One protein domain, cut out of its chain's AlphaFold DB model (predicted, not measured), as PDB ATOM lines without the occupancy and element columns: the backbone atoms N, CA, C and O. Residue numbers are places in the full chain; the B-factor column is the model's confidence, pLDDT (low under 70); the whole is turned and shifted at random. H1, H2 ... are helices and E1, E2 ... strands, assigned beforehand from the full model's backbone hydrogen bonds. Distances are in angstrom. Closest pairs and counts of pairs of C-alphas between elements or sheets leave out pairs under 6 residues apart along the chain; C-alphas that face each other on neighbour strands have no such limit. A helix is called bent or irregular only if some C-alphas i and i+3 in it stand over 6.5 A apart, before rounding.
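This is residues 7 to 117 of the 125 residues of an uncharacterized protein of Streptomyces colonosanans (UniProt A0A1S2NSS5). A small, strongly twisted sheet of five antiparallel strands makes the middle, with H1 crossing E2 on one face and H2 by the other face, beside the strands. The long axis runs from the loop around Pro 30 at one end to H3 at the other, where H3 lies away from the sheet and from both other helices. The printed part has 111 residues, with three named helices and five named strands in the order E1 H1 E2 E3 E4 E5 H2 H3; the sheet's order is E1 E2 E3 E4 E5. The class is mixed, helices and strands, with under half of the residues, 51, in named elements. The whole is compact, with a radius of gyration of the C-alphas of 13.9 A, yet only just elongated in outline, spanning 44 by 29 by 24 A.

E1 is residues 11 to 13, 6.8 A long, from C-alpha 11 at (187.132, 129.485, 193.045). H1 is residues 16 to 26, 16.5 A, and is irregular: C-alphas 21 and 24 are 7.4 A apart. E2 is residues 41 to 47, 16.0 A, from C-alpha 41 at (185.158, 147.550, 192.618). E3 is residues 50 to 55, 16.4 A; E4 is 61 to 63, 7.1 A; E5 is 78 to 81, 9.3 A. H2 is residues 84 to 92, 10.5 A, and H3 is 108 to 115, 10.6 A, ending at C-alpha 115 (190.896, 114.346, 183.134).

E2 to E5 form a meander, each strand the antiparallel neighbour of the one before; E2 and E3, E3 and E4, and E4 and E5 are hairpins. Edge strand E1 pairs with E2 through N 12 and O 46, 2.9 A. N 42 and O 54 join E2 and E3 at 2.9 A, N 53 and O 62 join E3 and E4 at 2.8 A, and N 63 and O 78 join E4 and E5 at 3.0 A, each within hydrogen-bond range. With H1 and H2 on opposite faces, there are three layers, helices on both faces of a sheet. H1 is over E2 at a height over the sheet of 7.6 A, across the strands at 77 degrees on the local plane; the closest C-alphas are those of Gln 23 and Cys 43, 5.5 A. H2 is on the sheet at a height of 6.4 A, over none of the strands; its closest C-alphas to E5 are Phe 87 and Ala 81, 5.2 A. H3 is not on the sheet and is apart from H1 and H2. In H2 and H3 every O i to N i+4 pair is within hydrogen-bond range; in H1 1 of 7 is, beside 4 of 8 O i to N i+3 pairs.

The C-alphas farthest apart, those of Pro 30 and His 115, are 44.8 A apart. The printed part has no cut. The long links are H1 to E2, E4 to E5 and H2 to H3. The mean pLDDT of the printed part is 95.6, and no printed residue is under 70.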
ATOM      1  N   THR A   7     180.828 127.181 191.754       95.94
ATOM      2  CA  THR A   7     181.976 126.855 192.611       95.94
ATOM      3  C   THR A   7     182.768 125.745 191.937       95.94
ATOM      4  O   THR A   7     182.217 124.691 191.616       95.94
ATOM      5  N   CYS A   8     184.044 126.015 191.694       96.00
ATOM      6  CA  CYS A   8     184.991 125.165 190.992       96.00
ATOM      7  C   CYS A   8     186.220 125.010 191.891       96.00
ATOM      8  O   CYS A   8     187.140 125.823 191.813       96.00
ATOM      9  N   GLY A   9     186.160 124.023 192.790       95.62
ATOM     10  CA  GLY A   9     187.113 123.880 193.891       95.62
ATOM     11  C   GLY A   9     187.198 125.174 194.698       95.62
ATOM     12  O   GLY A   9     186.169 125.655 195.175       95.62
ATOM     13  N   ASP A  10     188.385 125.769 194.783       95.81
ATOM     14  CA  ASP A  10     188.621 126.976 195.582       95.81
ATOM     15  C   ASP A  10     188.024 128.254 194.968       95.81
ATOM     16  O   ASP A  10     187.895 129.264 195.652       95.81
ATOM     17  N   VAL A  11     187.632 128.261 193.691       97.38
ATOM     18  CA  VAL A  11     187.132 129.485 193.045       97.38
ATOM     19  C   VAL A  11     185.611 129.482 192.972       97.38
ATOM     20  O   VAL A  11     185.000 128.620 192.337       97.38
ATOM     21  N   THR A  12     184.985 130.499 193.564       97.62
ATOM     22  CA  THR A  12     183.533 130.703 193.530       97.62
ATOM     23  C   THR A  12     183.177 132.015 192.848       97.62
ATOM     24  O   THR A  12     183.593 133.074 193.295       97.62
ATOM     25  N   VAL A  13     182.324 131.969 191.823       97.75
ATOM     26  CA  VAL A  13     181.637 133.141 191.256       97.75
ATOM     27  C   VAL A  13     180.256 133.245 191.895       97.75
ATOM     28  O   VAL A  13     179.463 132.300 191.828       97.75
ATOM     29  N   PHE A  14     179.943 134.393 192.495       97.88
ATOM     30  CA  PHE A  14     178.677 134.574 193.199       97.88
ATOM     31  C   PHE A  14     177.469 134.585 192.259       97.88
ATOM     32  O   PHE A  14     177.508 135.091 191.139       97.88
ATOM     33  N   SER A  15     176.357 134.049 192.764       97.12
ATOM     34  CA  SER A  15     175.052 134.168 192.114       97.12
ATOM     35  C   SER A  15     174.555 135.617 192.127       97.12
ATOM     36  O   SER A  15     174.944 136.409 192.989       97.12
ATOM     37  N   ALA A  16     173.606 135.948 191.250       94.75
ATOM     38  CA  ALA A  16     172.956 137.258 191.232       94.75
ATOM     39  C   ALA A  16     172.275 137.614 192.570       94.75
ATOM     40  O   ALA A  16     172.265 138.773 192.964       94.75
ATOM     41  N   SER A  17     171.744 136.631 193.307       94.38
ATOM     42  CA  SER A  17     171.160 136.870 194.637       94.38
ATOM     43  C   SER A  17     172.206 137.099 195.729       94.38
ATOM     44  O   SER A  17     171.902 137.719 196.746       94.38
ATOM     45  N   THR A  18     173.420 136.582 195.542       97.06
ATOM     46  CA  THR A  18     174.508 136.658 196.526       97.06
ATOM     47  C   THR A  18     175.370 137.893 196.309       97.06
ATOM     48  O   THR A  18     175.782 138.522 197.279       97.06
ATOM     49  N   VAL A  19     175.629 138.263 195.051       97.31
ATOM     50  CA  VAL A  19     176.611 139.296 194.705       97.31
ATOM     51  C   VAL A  19     176.306 140.625 195.397       97.31
ATOM     52  O   VAL A  19     177.203 141.199 196.004       97.31
ATOM     53  N   ASP A  20     175.049 141.067 195.434       95.62
ATOM     54  CA  ASP A  20     174.672 142.331 196.083       95.62
ATOM     55  C   ASP A  20     174.931 142.325 197.597       95.62
ATOM     56  O   ASP A  20     175.329 143.344 198.169       95.62
ATOM     57  N   GLN A  21     174.772 141.168 198.245       97.12
ATOM     58  CA  GLN A  21     174.970 141.004 199.686       97.12
ATOM     59  C   GLN A  21     176.454 141.001 200.068       97.12
ATOM     60  O   GLN A  21     176.799 141.413 201.171       97.12
ATOM     61  N   MET A  22     177.334 140.598 199.148       98.00
ATOM     62  CA  MET A  22     178.776 140.477 199.387       98.00
ATOM     63  C   MET A  22     179.560 141.760 199.074       98.00
ATOM     64  O   MET A  22     180.778 141.804 199.214       98.00
ATOM     65  N   GLN A  23     178.896 142.855 198.685       98.00
ATOM     66  CA  GLN A  23     179.607 144.085 198.310       98.00
ATOM     67  C   GLN A  23     180.320 144.792 199.472       98.00
ATOM     68  O   GLN A  23     181.107 145.702 199.217       98.00
ATOM     69  N   PHE A  24     180.100 144.376 200.724       96.88
ATOM     70  CA  PHE A  24     180.849 144.902 201.869       96.88
ATOM     71  C   PHE A  24     182.353 144.592 201.789       96.88
ATOM     72  O   PHE A  24     183.148 145.375 202.294       96.88
ATOM     73  N   TYR A  25     182.772 143.533 201.080       97.56
ATOM     74  CA  TYR A  25     184.194 143.265 200.824       97.56
ATOM     75  C   TYR A  25     184.885 144.374 200.014       97.56
ATOM     76  O   TYR A  25     186.102 144.505 200.059       97.56
ATOM     77  N   ALA A  26     184.126 145.181 199.263       97.94
ATOM     78  CA  ALA A  26     184.651 146.314 198.503       97.94
ATOM     79  C   ALA A  26     184.560 147.651 199.266       97.94
ATOM     80  O   ALA A  26     184.815 148.704 198.671       97.94
ATOM     81  N   ASP A  27     184.158 147.644 200.541       97.69
ATOM     82  CA  ASP A  27     184.176 148.849 201.371       97.69
ATOM     83  C   ASP A  27     185.601 149.232 201.783       97.69
ATOM     84  O   ASP A  27     186.452 148.361 201.963       97.69
ATOM     85  N   PRO A  28     185.881 150.534 201.972       96.25
ATOM     86  CA  PRO A  28     187.126 150.961 202.589       96.25
ATOM     87  C   PRO A  28     187.263 150.368 203.997       96.25
ATOM     88  O   PRO A  28     186.393 150.568 204.847       96.25
ATOM     89  N   VAL A  29     188.384 149.698 204.260       95.56
ATOM     90  CA  VAL A  29     188.730 149.171 205.586       95.56
ATOM     91  C   VAL A  29     189.764 150.100 206.236       95.56
ATOM     92  O   VAL A  29     190.808 150.363 205.632       95.56
ATOM     93  N   PRO A  30     189.515 150.636 207.448       94.56
ATOM     94  CA  PRO A  30     190.499 151.453 208.151       94.56
ATOM     95  C   PRO A  30     191.814 150.697 208.385       94.56
ATOM     96  O   PRO A  30     191.815 149.617 208.968       94.56
ATOM     97  N   GLY A  31     192.931 151.290 207.960       93.69
ATOM     98  CA  GLY A  31     194.265 150.701 208.121       93.69
ATOM     99  C   GLY A  31     194.656 149.669 207.060       93.69
ATOM    100  O   GLY A  31     195.740 149.109 207.170       93.69
ATOM    101  N   ALA A  32     193.821 149.426 206.044       94.69
ATOM    102  CA  ALA A  32     194.216 148.625 204.889       94.69
ATOM    103  C   ALA A  32     195.245 149.367 204.019       94.69
ATOM    104  O   ALA A  32     195.105 150.566 203.766       94.69
ATOM    105  N   GLU A  33     196.244 148.635 203.525       92.94
ATOM    106  CA  GLU A  33     197.264 149.149 202.595       92.94
ATOM    107  C   GLU A  33     196.649 149.496 201.226       92.94
ATOM    108  O   GLU A  33     197.007 150.489 200.590       92.94
ATOM    109  N   VAL A  34     195.667 148.701 200.784       95.50
ATOM    110  CA  VAL A  34     194.924 148.917 199.539       95.50
ATOM    111  C   VAL A  34     193.518 149.416 199.853       95.50
ATOM    112  O   VAL A  34     192.694 148.714 200.434       95.50
ATOM    113  N   VAL A  35     193.214 150.638 199.413       95.62
ATOM    114  CA  VAL A  35     191.893 151.247 199.612       95.62
ATOM    115  C   VAL A  35     190.961 150.895 198.452       95.62
ATOM    116  O   VAL A  35     191.121 151.369 197.324       95.62
ATOM    117  N   LEU A  36     189.950 150.079 198.748       97.38
ATOM    118  CA  LEU A  36     188.869 149.739 197.826       97.38
ATOM    119  C   LEU A  36     187.693 150.724 197.929       97.38
ATOM    120  O   LEU A  36     187.673 151.654 198.734       97.38
ATOM    121  N   GLY A  37     186.700 150.533 197.063       97.75
ATOM    122  CA  GLY A  37     185.461 151.296 197.090       97.75
ATOM    123  C   GLY A  37     184.444 150.751 196.094       97.75
ATOM    124  O   GLY A  37     184.749 150.610 194.905       97.75
ATOM    125  N   ARG A  38     183.204 150.532 196.553       97.19
ATOM    126  CA  ARG A  38     182.104 149.924 195.772       97.19
ATOM    127  C   ARG A  38     181.816 150.587 194.422       97.19
ATOM    128  O   ARG A  38     181.299 149.946 193.512       97.19
ATOM    129  N   ARG A  39     182.135 151.881 194.275       97.31
ATOM    130  CA  ARG A  39     181.980 152.612 193.002       97.31
ATOM    131  C   ARG A  39     182.927 152.112 191.916       97.31
ATOM    132  O   ARG A  39     182.576 152.180 190.744       97.31
ATOM    133  N   ARG A  40     184.118 151.654 192.301       98.44
ATOM    134  CA  ARG A  40     185.151 151.170 191.382       98.44
ATOM    135  C   ARG A  40     185.205 149.649 191.345       98.44
ATOM    136  O   ARG A  40     185.427 149.096 190.278       98.44
ATOM    137  N   TRP A  41     184.970 148.989 192.472       98.69
ATOM    138  CA  TRP A  41     185.158 147.550 192.618       98.69
ATOM    139  C   TRP A  41     183.833 146.846 192.907       98.69
ATOM    140  O   TRP A  41     183.039 147.296 193.732       98.69
ATOM    141  N   LEU A  42     183.589 145.754 192.191       98.69
ATOM    142  CA  LEU A  42     182.525 144.788 192.443       98.69
ATOM    143  C   LEU A  42     183.177 143.551 193.061       98.69
ATOM    144  O   LEU A  42     183.997 142.934 192.389       98.69
ATOM    145  N   CYS A  43     182.811 143.161 194.281       98.56
ATOM    146  CA  CYS A  43     183.176 141.830 194.776       98.56
ATOM    147  C   CYS A  43     182.374 140.801 193.971       98.56
ATOM    148  O   CYS A  43     181.144 140.797 194.038       98.56
ATOM    149  N   CYS A  44     183.045 140.014 193.135       98.38
ATOM    150  CA  CYS A  44     182.379 139.137 192.168       98.38
ATOM    151  C   CYS A  44     182.357 137.671 192.625       98.38
ATOM    152  O   CYS A  44     181.607 136.857 192.080       98.38
ATOM    153  N   GLY A  45     183.149 137.340 193.638       98.31
ATOM    154  CA  GLY A  45     183.307 135.987 194.126       98.31
ATOM    155  C   GLY A  45     184.446 135.883 195.128       98.31
ATOM    156  O   GLY A  45     184.919 136.903 195.639       98.31
ATOM    157  N   ALA A  46     184.892 134.655 195.362       97.56
ATOM    158  CA  ALA A  46     186.001 134.341 196.249       97.56
ATOM    159  C   ALA A  46     186.978 133.344 195.607       97.56
ATOM    160  O   ALA A  46     186.594 132.560 194.733       97.56
ATOM    161  N   ILE A  47     188.234 133.416 196.036       96.25
ATOM    162  CA  ILE A  47     189.292 132.432 195.819       96.25
ATOM    163  C   ILE A  47     189.664 131.924 197.212       96.25
ATOM    164  O   ILE A  47     190.098 132.713 198.050       96.25
ATOM    165  N   ALA A  48     189.437 130.638 197.468       91.94
ATOM    166  CA  ALA A  48     189.298 130.094 198.813       91.94
ATOM    167  C   ALA A  48     188.305 130.954 199.626       91.94
ATOM    168  O   ALA A  48     187.139 131.076 199.239       91.94
ATOM    169  N   ASP A  49     188.772 131.602 200.692       90.56
ATOM    170  CA  ASP A  49     187.959 132.471 201.552       90.56
ATOM    171  C   ASP A  49     188.105 133.973 201.232       90.56
ATOM    172  O   ASP A  49     187.374 134.803 201.785       90.56
ATOM    173  N   ASP A  50     189.006 134.341 200.315       95.62
ATOM    174  CA  ASP A  50     189.353 135.735 200.035       95.62
ATOM    175  C   ASP A  50     188.619 136.286 198.802       95.62
ATOM    176  O   ASP A  50     188.471 135.599 197.786       95.62
ATOM    177  N   PRO A  51     188.150 137.547 198.833       97.69
ATOM    178  CA  PRO A  51     187.372 138.113 197.741       97.69
ATOM    179  C   PRO A  51     188.233 138.400 196.504       97.69
ATOM    180  O   PRO A  51     189.326 138.962 196.595       97.69
ATOM    181  N   PHE A  52     187.674 138.144 195.318       98.44
ATOM    182  CA  PHE A  52     188.171 138.740 194.076       98.44
ATOM    183  C   PHE A  52     187.191 139.784 193.540       98.44
ATOM    184  O   PHE A  52     185.971 139.750 193.766       98.44
ATOM    185  N   PHE A  53     187.741 140.741 192.807       98.75
ATOM    186  CA  PHE A  53     187.058 141.961 192.425       98.75
ATOM    187  C   PHE A  53     187.076 142.168 190.919       98.75
ATOM    188  O   PHE A  53     188.071 141.917 190.249       98.75
ATOM    189  N   VAL A  54     185.980 142.704 190.396       98.81
ATOM    190  CA  VAL A  54     185.896 143.224 189.033       98.81
ATOM    191  C   VAL A  54     185.929 144.743 189.098       98.81
ATOM    192  O   VAL A  54     185.138 145.369 189.813       98.81
ATOM    193  N   ASN A  55     186.832 145.358 188.344       98.69
ATOM    194  CA  ASN A  55     186.848 146.798 188.154       98.69
ATOM    195  C   ASN A  55     185.667 147.195 187.261       98.69
ATOM    196  O   ASN A  55     185.594 146.838 186.087       98.69
ATOM    197  N   ARG A  56     184.737 147.976 187.807       98.19
ATOM    198  CA  ARG A  56     183.508 148.398 187.121       98.19
ATOM    199  C   ARG A  56     183.757 149.284 185.899       98.19
ATOM    200  O   ARG A  56     182.852 149.435 185.087       98.19
ATOM    201  N   LEU A  57     184.933 149.905 185.786       97.94
ATOM    202  CA  LEU A  57     185.244 150.841 184.702       97.94
ATOM    203  C   LEU A  57     185.731 150.143 183.432       97.94
ATOM    204  O   LEU A  57     185.464 150.631 182.339       97.94
ATOM    205  N   ASN A  58     186.472 149.045 183.574       98.00
ATOM    206  CA  ASN A  58     187.149 148.390 182.453       98.00
ATOM    207  C   ASN A  58     186.970 146.865 182.420       98.00
ATOM    208  O   ASN A  58     187.420 146.241 181.468       98.00
ATOM    209  N   GLY A  59     186.303 146.272 183.413       98.38
ATOM    210  CA  GLY A  59     186.020 144.838 183.471       98.38
ATOM    211  C   GLY A  59     187.156 143.976 184.019       98.38
ATOM    212  O   GLY A  59     186.939 142.781 184.209       98.38
ATOM    213  N   GLU A  60     188.323 144.553 184.322       98.81
ATOM    214  CA  GLU A  60     189.485 143.788 184.786       98.81
ATOM    215  C   GLU A  60     189.197 143.047 186.090       98.81
ATOM    216  O   GLU A  60     188.579 143.596 187.006       98.81
ATOM    217  N   VAL A  61     189.723 141.829 186.198       98.75
ATOM    218  CA  VAL A  61     189.620 141.001 187.400       98.75
ATOM    219  C   VAL A  61     190.893 141.133 188.220       98.75
ATOM    220  O   VAL A  61     191.992 140.953 187.696       98.75
ATOM    221  N   TRP A  62     190.734 141.438 189.502       98.69
ATOM    222  CA  TRP A  62     191.812 141.663 190.458       98.69
ATOM    223  C   TRP A  62     191.573 140.875 191.743       98.69
ATOM    224  O   TRP A  62     190.428 140.636 192.124       98.69
ATOM    225  N   TYR A  63     192.640 140.489 192.429       97.94
ATOM    226  CA  TYR A  63     192.575 139.733 193.677       97.94
ATOM    227  C   TYR A  63     193.780 140.045 194.561       97.94
ATOM    228  O   TYR A  63     194.755 140.652 194.110       97.94
ATOM    229  N   PHE A  64     193.695 139.645 195.824       96.62
ATOM    230  CA  PHE A  64     194.828 139.649 196.739       96.62
ATOM    231  C   PHE A  64     195.456 138.253 196.702       96.62
ATOM    232  O   PHE A  64     194.759 137.289 197.013       96.62
ATOM    233  N   PRO A  65     196.722 138.105 196.280       93.12
ATOM    234  CA  PRO A  65     197.410 136.826 196.381       93.12
ATOM    235  C   PRO A  65     197.511 136.378 197.837       93.12
ATOM    236  O   PRO A  65     197.707 137.212 198.729       93.12
ATOM    237  N   ASP A  66     197.432 135.069 198.063       89.75
ATOM    238  CA  ASP A  66     197.635 134.513 199.396       89.75
ATOM    239  C   ASP A  66     199.078 134.773 199.860       89.75
ATOM    240  O   ASP A  66     200.058 134.421 199.200       89.75
ATOM    241  N   THR A  67     199.194 135.433 201.009       87.50
ATOM    242  CA  THR A  67     200.467 135.736 201.682       87.50
ATOM    243  C   THR A  67     200.527 135.127 203.086       87.50
ATOM    244  O   THR A  67     201.467 135.395 203.836       87.50
ATOM    245  N   GLY A  68     199.526 134.322 203.467       86.12
ATOM    246  CA  GLY A  68     199.330 133.795 204.818       86.12
ATOM    247  C   GLY A  68     198.767 134.812 205.820       86.12
ATOM    248  O   GLY A  68     198.684 134.515 207.012       86.12
ATOM    249  N   ALA A  69     198.401 136.013 205.369       89.00
ATOM    250  CA  ALA A  69     197.780 137.063 206.171       89.00
ATOM    251  C   ALA A  69     196.364 137.367 205.665       89.00
ATOM    252  O   ALA A  69     196.044 137.093 204.514       89.00
ATOM    253  N   GLU A  70     195.530 137.986 206.509       92.25
ATOM    254  CA  GLU A  70     194.207 138.467 206.088       92.25
ATOM    255  C   GLU A  70     194.337 139.389 204.862       92.25
ATOM    256  O   GLU A  70     195.097 140.362 204.907       92.25
ATOM    257  N   TRP A  71     193.567 139.125 203.802       94.31
ATOM    258  CA  TRP A  71     193.678 139.816 202.509       94.31
ATOM    259  C   TRP A  71     193.714 141.349 202.612       94.31
ATOM    260  O   TRP A  71     194.492 141.999 201.921       94.31
ATOM    261  N   TRP A  72     192.927 141.953 203.512       92.25
ATOM    262  CA  TRP A  72     192.822 143.413 203.650       92.25
ATOM    263  C   TRP A  72     194.081 144.064 204.243       92.25
ATOM    264  O   TRP A  72     194.241 145.284 204.165       92.25
ATOM    265  N   ARG A  73     194.983 143.266 204.827       94.12
ATOM    266  CA  ARG A  73     196.311 143.704 205.282       94.12
ATOM    267  C   ARG A  73     197.379 143.561 204.206       94.12
ATOM    268  O   ARG A  73     198.479 144.077 204.387       94.12
ATOM    269  N   SER A  74     197.088 142.845 203.122       93.94
ATOM    270  CA  SER A  74     198.033 142.682 202.027       93.94
ATOM    271  C   SER A  74     198.223 144.009 201.298       93.94
ATOM    272  O   SER A  74     197.268 144.712 200.963       93.94
ATOM    273  N   SER A  75     199.482 144.340 201.023       93.19
ATOM    274  CA  SER A  75     199.843 145.425 200.111       93.19
ATOM    275  C   SER A  75     199.831 144.981 198.644       93.19
ATOM    276  O   SER A  75     199.923 145.832 197.758       93.19
ATOM    277  N   SER A  76     199.704 143.673 198.372       93.88
ATOM    278  CA  SER A  76     199.641 143.142 197.012       93.88
ATOM    279  C   SER A  76     198.199 142.971 196.555       93.88
ATOM    280  O   SER A  76     197.457 142.144 197.079       93.88
ATOM    281  N   PHE A  77     197.821 143.746 195.545       97.19
ATOM    282  CA  PHE A  77     196.546 143.647 194.854       97.19
ATOM    283  C   PHE A  77     196.827 143.583 193.359       97.19
ATOM    284  O   PHE A  77     197.311 144.552 192.769       97.19
ATOM    285  N   GLU A  78     196.578 142.424 192.761       97.38
ATOM    286  CA  GLU A  78     197.119 142.063 191.456       97.38
ATOM    287  C   GLU A  78     196.018 141.804 190.437       97.38
ATOM    288  O   GLU A  78     194.951 141.267 190.741       97.38
ATOM    289  N   LYS A  79     196.299 142.170 189.186       98.19
ATOM    290  CA  LYS A  79     195.426 141.875 188.056       98.19
ATOM    291  C   LYS A  79     195.559 140.402 187.670       98.19
ATOM    292  O   LYS A  79     196.617 139.968 187.220       98.19
ATOM    293  N   ALA A  80     194.460 139.660 187.752       97.50
ATOM    294  CA  ALA A  80     194.375 138.279 187.286       97.50
ATOM    295  C   ALA A  80     194.099 138.197 185.774       97.50
ATOM    296  O   ALA A  80     194.732 137.417 185.054       97.50
ATOM    297  N   ALA A  81     193.147 138.996 185.282       98.44
ATOM    298  CA  ALA A  81     192.686 138.938 183.896       98.44
ATOM    299  C   ALA A  81     192.117 140.278 183.406       98.44
ATOM    300  O   ALA A  81     191.739 141.140 184.199       98.44
ATOM    301  N   ASP A  82     192.035 140.432 182.083       98.44
ATOM    302  CA  ASP A  82     191.445 141.610 181.432       98.44
ATOM    303  C   ASP A  82     189.919 141.678 181.587       98.44
ATOM    304  O   ASP A  82     189.349 142.766 181.583       98.44
ATOM    305  N   ASP A  83     189.266 140.529 181.766       98.19
ATOM    306  CA  ASP A  83     187.818 140.410 181.906       98.19
ATOM    307  C   ASP A  83     187.423 139.081 182.585       98.19
ATOM    308  O   ASP A  83     188.247 138.177 182.764       98.19
ATOM    309  N   VAL A  84     186.147 138.952 182.965       96.56
ATOM    310  CA  VAL A  84     185.604 137.766 183.658       96.56
ATOM    311  C   VAL A  84     185.659 136.499 182.796       96.56
ATOM    312  O   VAL A  84     185.870 135.412 183.331       96.56
ATOM    313  N   THR A  85     185.512 136.611 181.473       97.12
ATOM    314  CA  THR A  85     185.609 135.456 180.561       97.12
ATOM    315  C   THR A  85     187.033 134.924 180.549       97.12
ATOM    316  O   THR A  85     187.259 133.727 180.728       97.12
ATOM    317  N   SER A  86     188.001 135.825 180.396       97.75
ATOM    318  CA  SER A  86     189.426 135.519 180.443       97.75
ATOM    319  C   SER A  86     189.824 134.936 181.801       97.75
ATOM    320  O   SER A  86     190.570 133.959 181.847       97.75
ATOM    321  N   PHE A  87     189.285 135.463 182.907       97.75
ATOM    322  CA  PHE A  87     189.475 134.884 184.240       97.75
ATOM    323  C   PHE A  87     188.931 133.455 184.318       97.75
ATOM    324  O   PHE A  87     189.665 132.549 184.703       97.75
ATOM    325  N   PHE A  88     187.685 133.234 183.893       96.62
ATOM    326  CA  PHE A  88     187.053 131.917 183.921       96.62
ATOM    327  C   PHE A  88     187.860 130.892 183.119       96.62
ATOM    328  O   PHE A  88     188.224 129.842 183.641       96.62
ATOM    329  N   LEU A  89     188.203 131.204 181.869       96.31
ATOM    330  CA  LEU A  89     188.928 130.279 180.996       96.31
ATOM    331  C   LEU A  89     190.358 130.015 181.463       96.31
ATOM    332  O   LEU A  89     190.884 128.937 181.219       96.31
ATOM    333  N   ARG A  90     190.996 130.985 182.119       95.25
ATOM    334  CA  ARG A  90     192.374 130.842 182.592       95.25
ATOM    335  C   ARG A  90     192.445 130.108 183.924       95.25
ATOM    336  O   ARG A  90     193.257 129.196 184.066       95.25
ATOM    337  N   PHE A  91     191.615 130.521 184.875       95.62
ATOM    338  CA  PHE A  91     191.746 130.171 186.285       95.62
ATOM    339  C   PHE A  91     190.645 129.265 186.820       95.62
ATOM    340  O   PHE A  91     190.862 128.684 187.863       95.62
ATOM    341  N   MET A  92     189.500 129.106 186.153       95.81
ATOM    342  CA  MET A  92     188.473 128.137 186.574       95.81
ATOM    343  C   MET A  92     188.414 126.935 185.635       95.81
ATOM    344  O   MET A  92     188.271 125.809 186.080       95.81
ATOM    345  N   ALA A  93     188.550 127.147 184.331       95.50
ATOM    346  CA  ALA A  93     188.461 126.108 183.309       95.50
ATOM    347  C   ALA A  93     189.781 125.943 182.541       95.50
ATOM    348  O   ALA A  93     189.773 125.587 181.364       95.50
ATOM    349  N   GLY A  94     190.910 126.242 183.189       94.06
ATOM    350  CA  GLY A  94     192.193 126.342 182.507       94.06
ATOM    351  C   GLY A  94     193.405 125.943 183.338       94.06
ATOM    352  O   GLY A  94     193.304 125.694 184.541       94.06
ATOM    353  N   PRO A  95     194.582 125.923 182.688       91.62
ATOM    354  CA  PRO A  95     195.819 125.376 183.245       91.62
ATOM    355  C   PRO A  95     196.343 126.134 184.465       91.62
ATOM    356  O   PRO A  95     197.170 125.606 185.202       91.62
ATOM    357  N   ARG A  96     195.876 127.368 184.682       94.62
ATOM    358  CA  ARG A  96     196.320 128.246 185.769       94.62
ATOM    359  C   ARG A  96     195.461 128.111 187.032       94.62
ATOM    360  O   ARG A  96     195.730 128.807 188.002       94.62
ATOM    361  N   TYR A  97     194.447 127.234 187.049       95.44
ATOM    362  CA  TYR A  97     193.637 126.971 188.252       95.44
ATOM    363  C   TYR A  97     194.506 126.613 189.468       95.44
ATOM    364  O   TYR A  97     194.305 127.140 190.558       95.44
ATOM    365  N   VAL A  98     195.533 125.786 189.254       94.31
ATOM    366  CA  VAL A  98     196.442 125.322 190.314       94.31
ATOM    367  C   VAL A  98     197.240 126.441 190.982       94.31
ATOM    368  O   VAL A  98     197.766 126.220 192.064       94.31
ATOM    369  N   ASP A  99     197.332 127.624 190.368       92.69
ATOM    370  CA  ASP A  99     198.003 128.775 190.982       92.69
ATOM    371  C   ASP A  99     197.115 129.508 191.991       92.69
ATOM    372  O   ASP A  99     197.617 130.320 192.762       92.69
ATOM    373  N   LEU A 100     195.798 129.279 191.938       91.06
ATOM    374  CA  LEU A 100     194.832 129.836 192.885       91.06
ATOM    375  C   LEU A 100     194.410 128.828 193.950       91.06
ATOM    376  O   LEU A 100     193.909 129.239 194.992       91.06
ATOM    377  N   SER A 101     194.566 127.532 193.683       89.50
ATOM    378  CA  SER A 101     194.152 126.510 194.633       89.50
ATOM    379  C   SER A 101     195.152 126.362 195.775       89.50
ATOM    380  O   SER A 101     196.351 126.192 195.542       89.50
ATOM    381  N   ALA A 102     194.646 126.331 197.008       87.06
ATOM    382  CA  ALA A 102     195.459 126.133 198.205       87.06
ATOM    383  C   ALA A 102     196.119 124.743 198.237       87.06
ATOM    384  O   ALA A 102     197.216 124.578 198.772       87.06
ATOM    385  N   THR A 103     195.468 123.738 197.643       89.25
ATOM    386  CA  THR A 103     195.974 122.357 197.535       89.25
ATOM    387  C   THR A 103     196.531 122.040 196.140       89.25
ATOM    388  O   THR A 103     197.025 120.938 195.883       89.25
ATOM    389  N   GLY A 104     196.522 123.016 195.228       90.06
ATOM    390  CA  GLY A 104     197.140 122.920 193.911       90.06
ATOM    391  C   GLY A 104     196.600 121.750 193.084       90.06
ATOM    392  O   GLY A 104     195.439 121.729 192.688       90.06
ATOM    393  N   ARG A 105     197.463 120.774 192.766       90.19
ATOM    394  CA  ARG A 105     197.099 119.590 191.959       90.19
ATOM    395  C   ARG A 105     196.366 118.499 192.741       90.19
ATOM    396  O   ARG A 105     195.847 117.587 192.106       90.19
ATOM    397  N   GLU A 106     196.355 118.570 194.069       91.00
ATOM    398  CA  GLU A 106     195.629 117.616 194.920       91.00
ATOM    399  C   GLU A 106     194.142 117.978 195.053       91.00
ATOM    400  O   GLU A 106     193.354 117.192 195.577       91.00
ATOM    401  N   ASP A 107     193.746 119.149 194.551       94.81
ATOM    402  CA  ASP A 107     192.359 119.581 194.521       94.81
ATOM    403  C   ASP A 107     191.501 118.754 193.544       94.81
ATOM    404  O   ASP A 107     191.907 118.438 192.422       94.81
ATOM    405  N   GLN A 108     190.259 118.457 193.934       95.19
ATOM    406  CA  GLN A 108     189.339 117.642 193.128       95.19
ATOM    407  C   GLN A 108     188.944 118.320 191.811       95.19
ATOM    408  O   GLN A 108     188.693 117.652 190.805       95.19
ATOM    409  N   TRP A 109     188.883 119.653 191.790       96.69
ATOM    410  CA  TRP A 109     188.645 120.382 190.555       96.69
ATOM    411  C   TRP A 109     189.877 120.338 189.649       96.69
ATOM    412  O   TRP A 109     189.732 120.134 188.442       96.69
ATOM    413  N   ALA A 110     191.090 120.419 190.207       96.06
ATOM    414  CA  ALA A 110     192.315 120.194 189.440       96.06
ATOM    415  C   ALA A 110     192.363 118.779 188.831       96.06
ATOM    416  O   ALA A 110     192.714 118.628 187.658       96.06
ATOM    417  N   GLU A 111     191.956 117.749 189.578       95.50
ATOM    418  CA  GLU A 111     191.832 116.376 189.070       95.50
ATOM    419  C   GLU A 111     190.850 116.297 187.887       95.50
ATOM    420  O   GLU A 111     191.180 115.747 186.830       95.50
ATOM    421  N   LEU A 112     189.677 116.928 188.003       96.19
ATOM    422  CA  LEU A 112     188.703 117.004 186.913       96.19
ATOM    423  C   LEU A 112     189.266 117.721 185.674       96.19
ATOM    424  O   LEU A 112     189.121 117.224 184.554       96.19
ATOM    425  N   LEU A 113     189.941 118.860 185.852       96.06
ATOM    426  CA  LEU A 113     190.583 119.583 184.750       96.06
ATOM    427  C   LEU A 113     191.693 118.746 184.091       96.06
ATOM    428  O   LEU A 113     191.850 118.791 182.869       96.06
ATOM    429  N   SER A 114     192.430 117.945 184.863       95.06
ATOM    430  CA  SER A 114     193.421 116.993 184.346       95.06
ATOM    431  C   SER A 114     192.769 115.917 183.470       95.06
ATOM    432  O   SER A 114     193.206 115.690 182.340       95.06
ATOM    433  N   HIS A 115     191.664 115.314 183.926       95.44
ATOM    434  CA  HIS A 115     190.896 114.346 183.134       95.44
ATOM    435  C   HIS A 115     190.320 114.940 181.846       95.44
ATOM    436  O   HIS A 115     190.238 114.249 180.830       95.44
ATOM    437  N   ALA A 116     189.955 116.223 181.868       95.38
ATOM    438  CA  ALA A 116     189.499 116.956 180.694       95.38
ATOM    439  C   ALA A 116     190.641 117.389 179.750       95.38
ATOM    440  O   ALA A 116     190.368 117.936 178.682       95.38
ATOM    441  N   GLY A 117     191.910 117.169 180.120       94.69
ATOM    442  CA  GLY A 117     193.079 117.600 179.345       94.69
ATOM    443  C   GLY A 117     193.340 119.110 179.390       94.69
ATOM    444  O   GLY A 117     194.000 119.640 178.500       94.69
TER     445      GLY A 117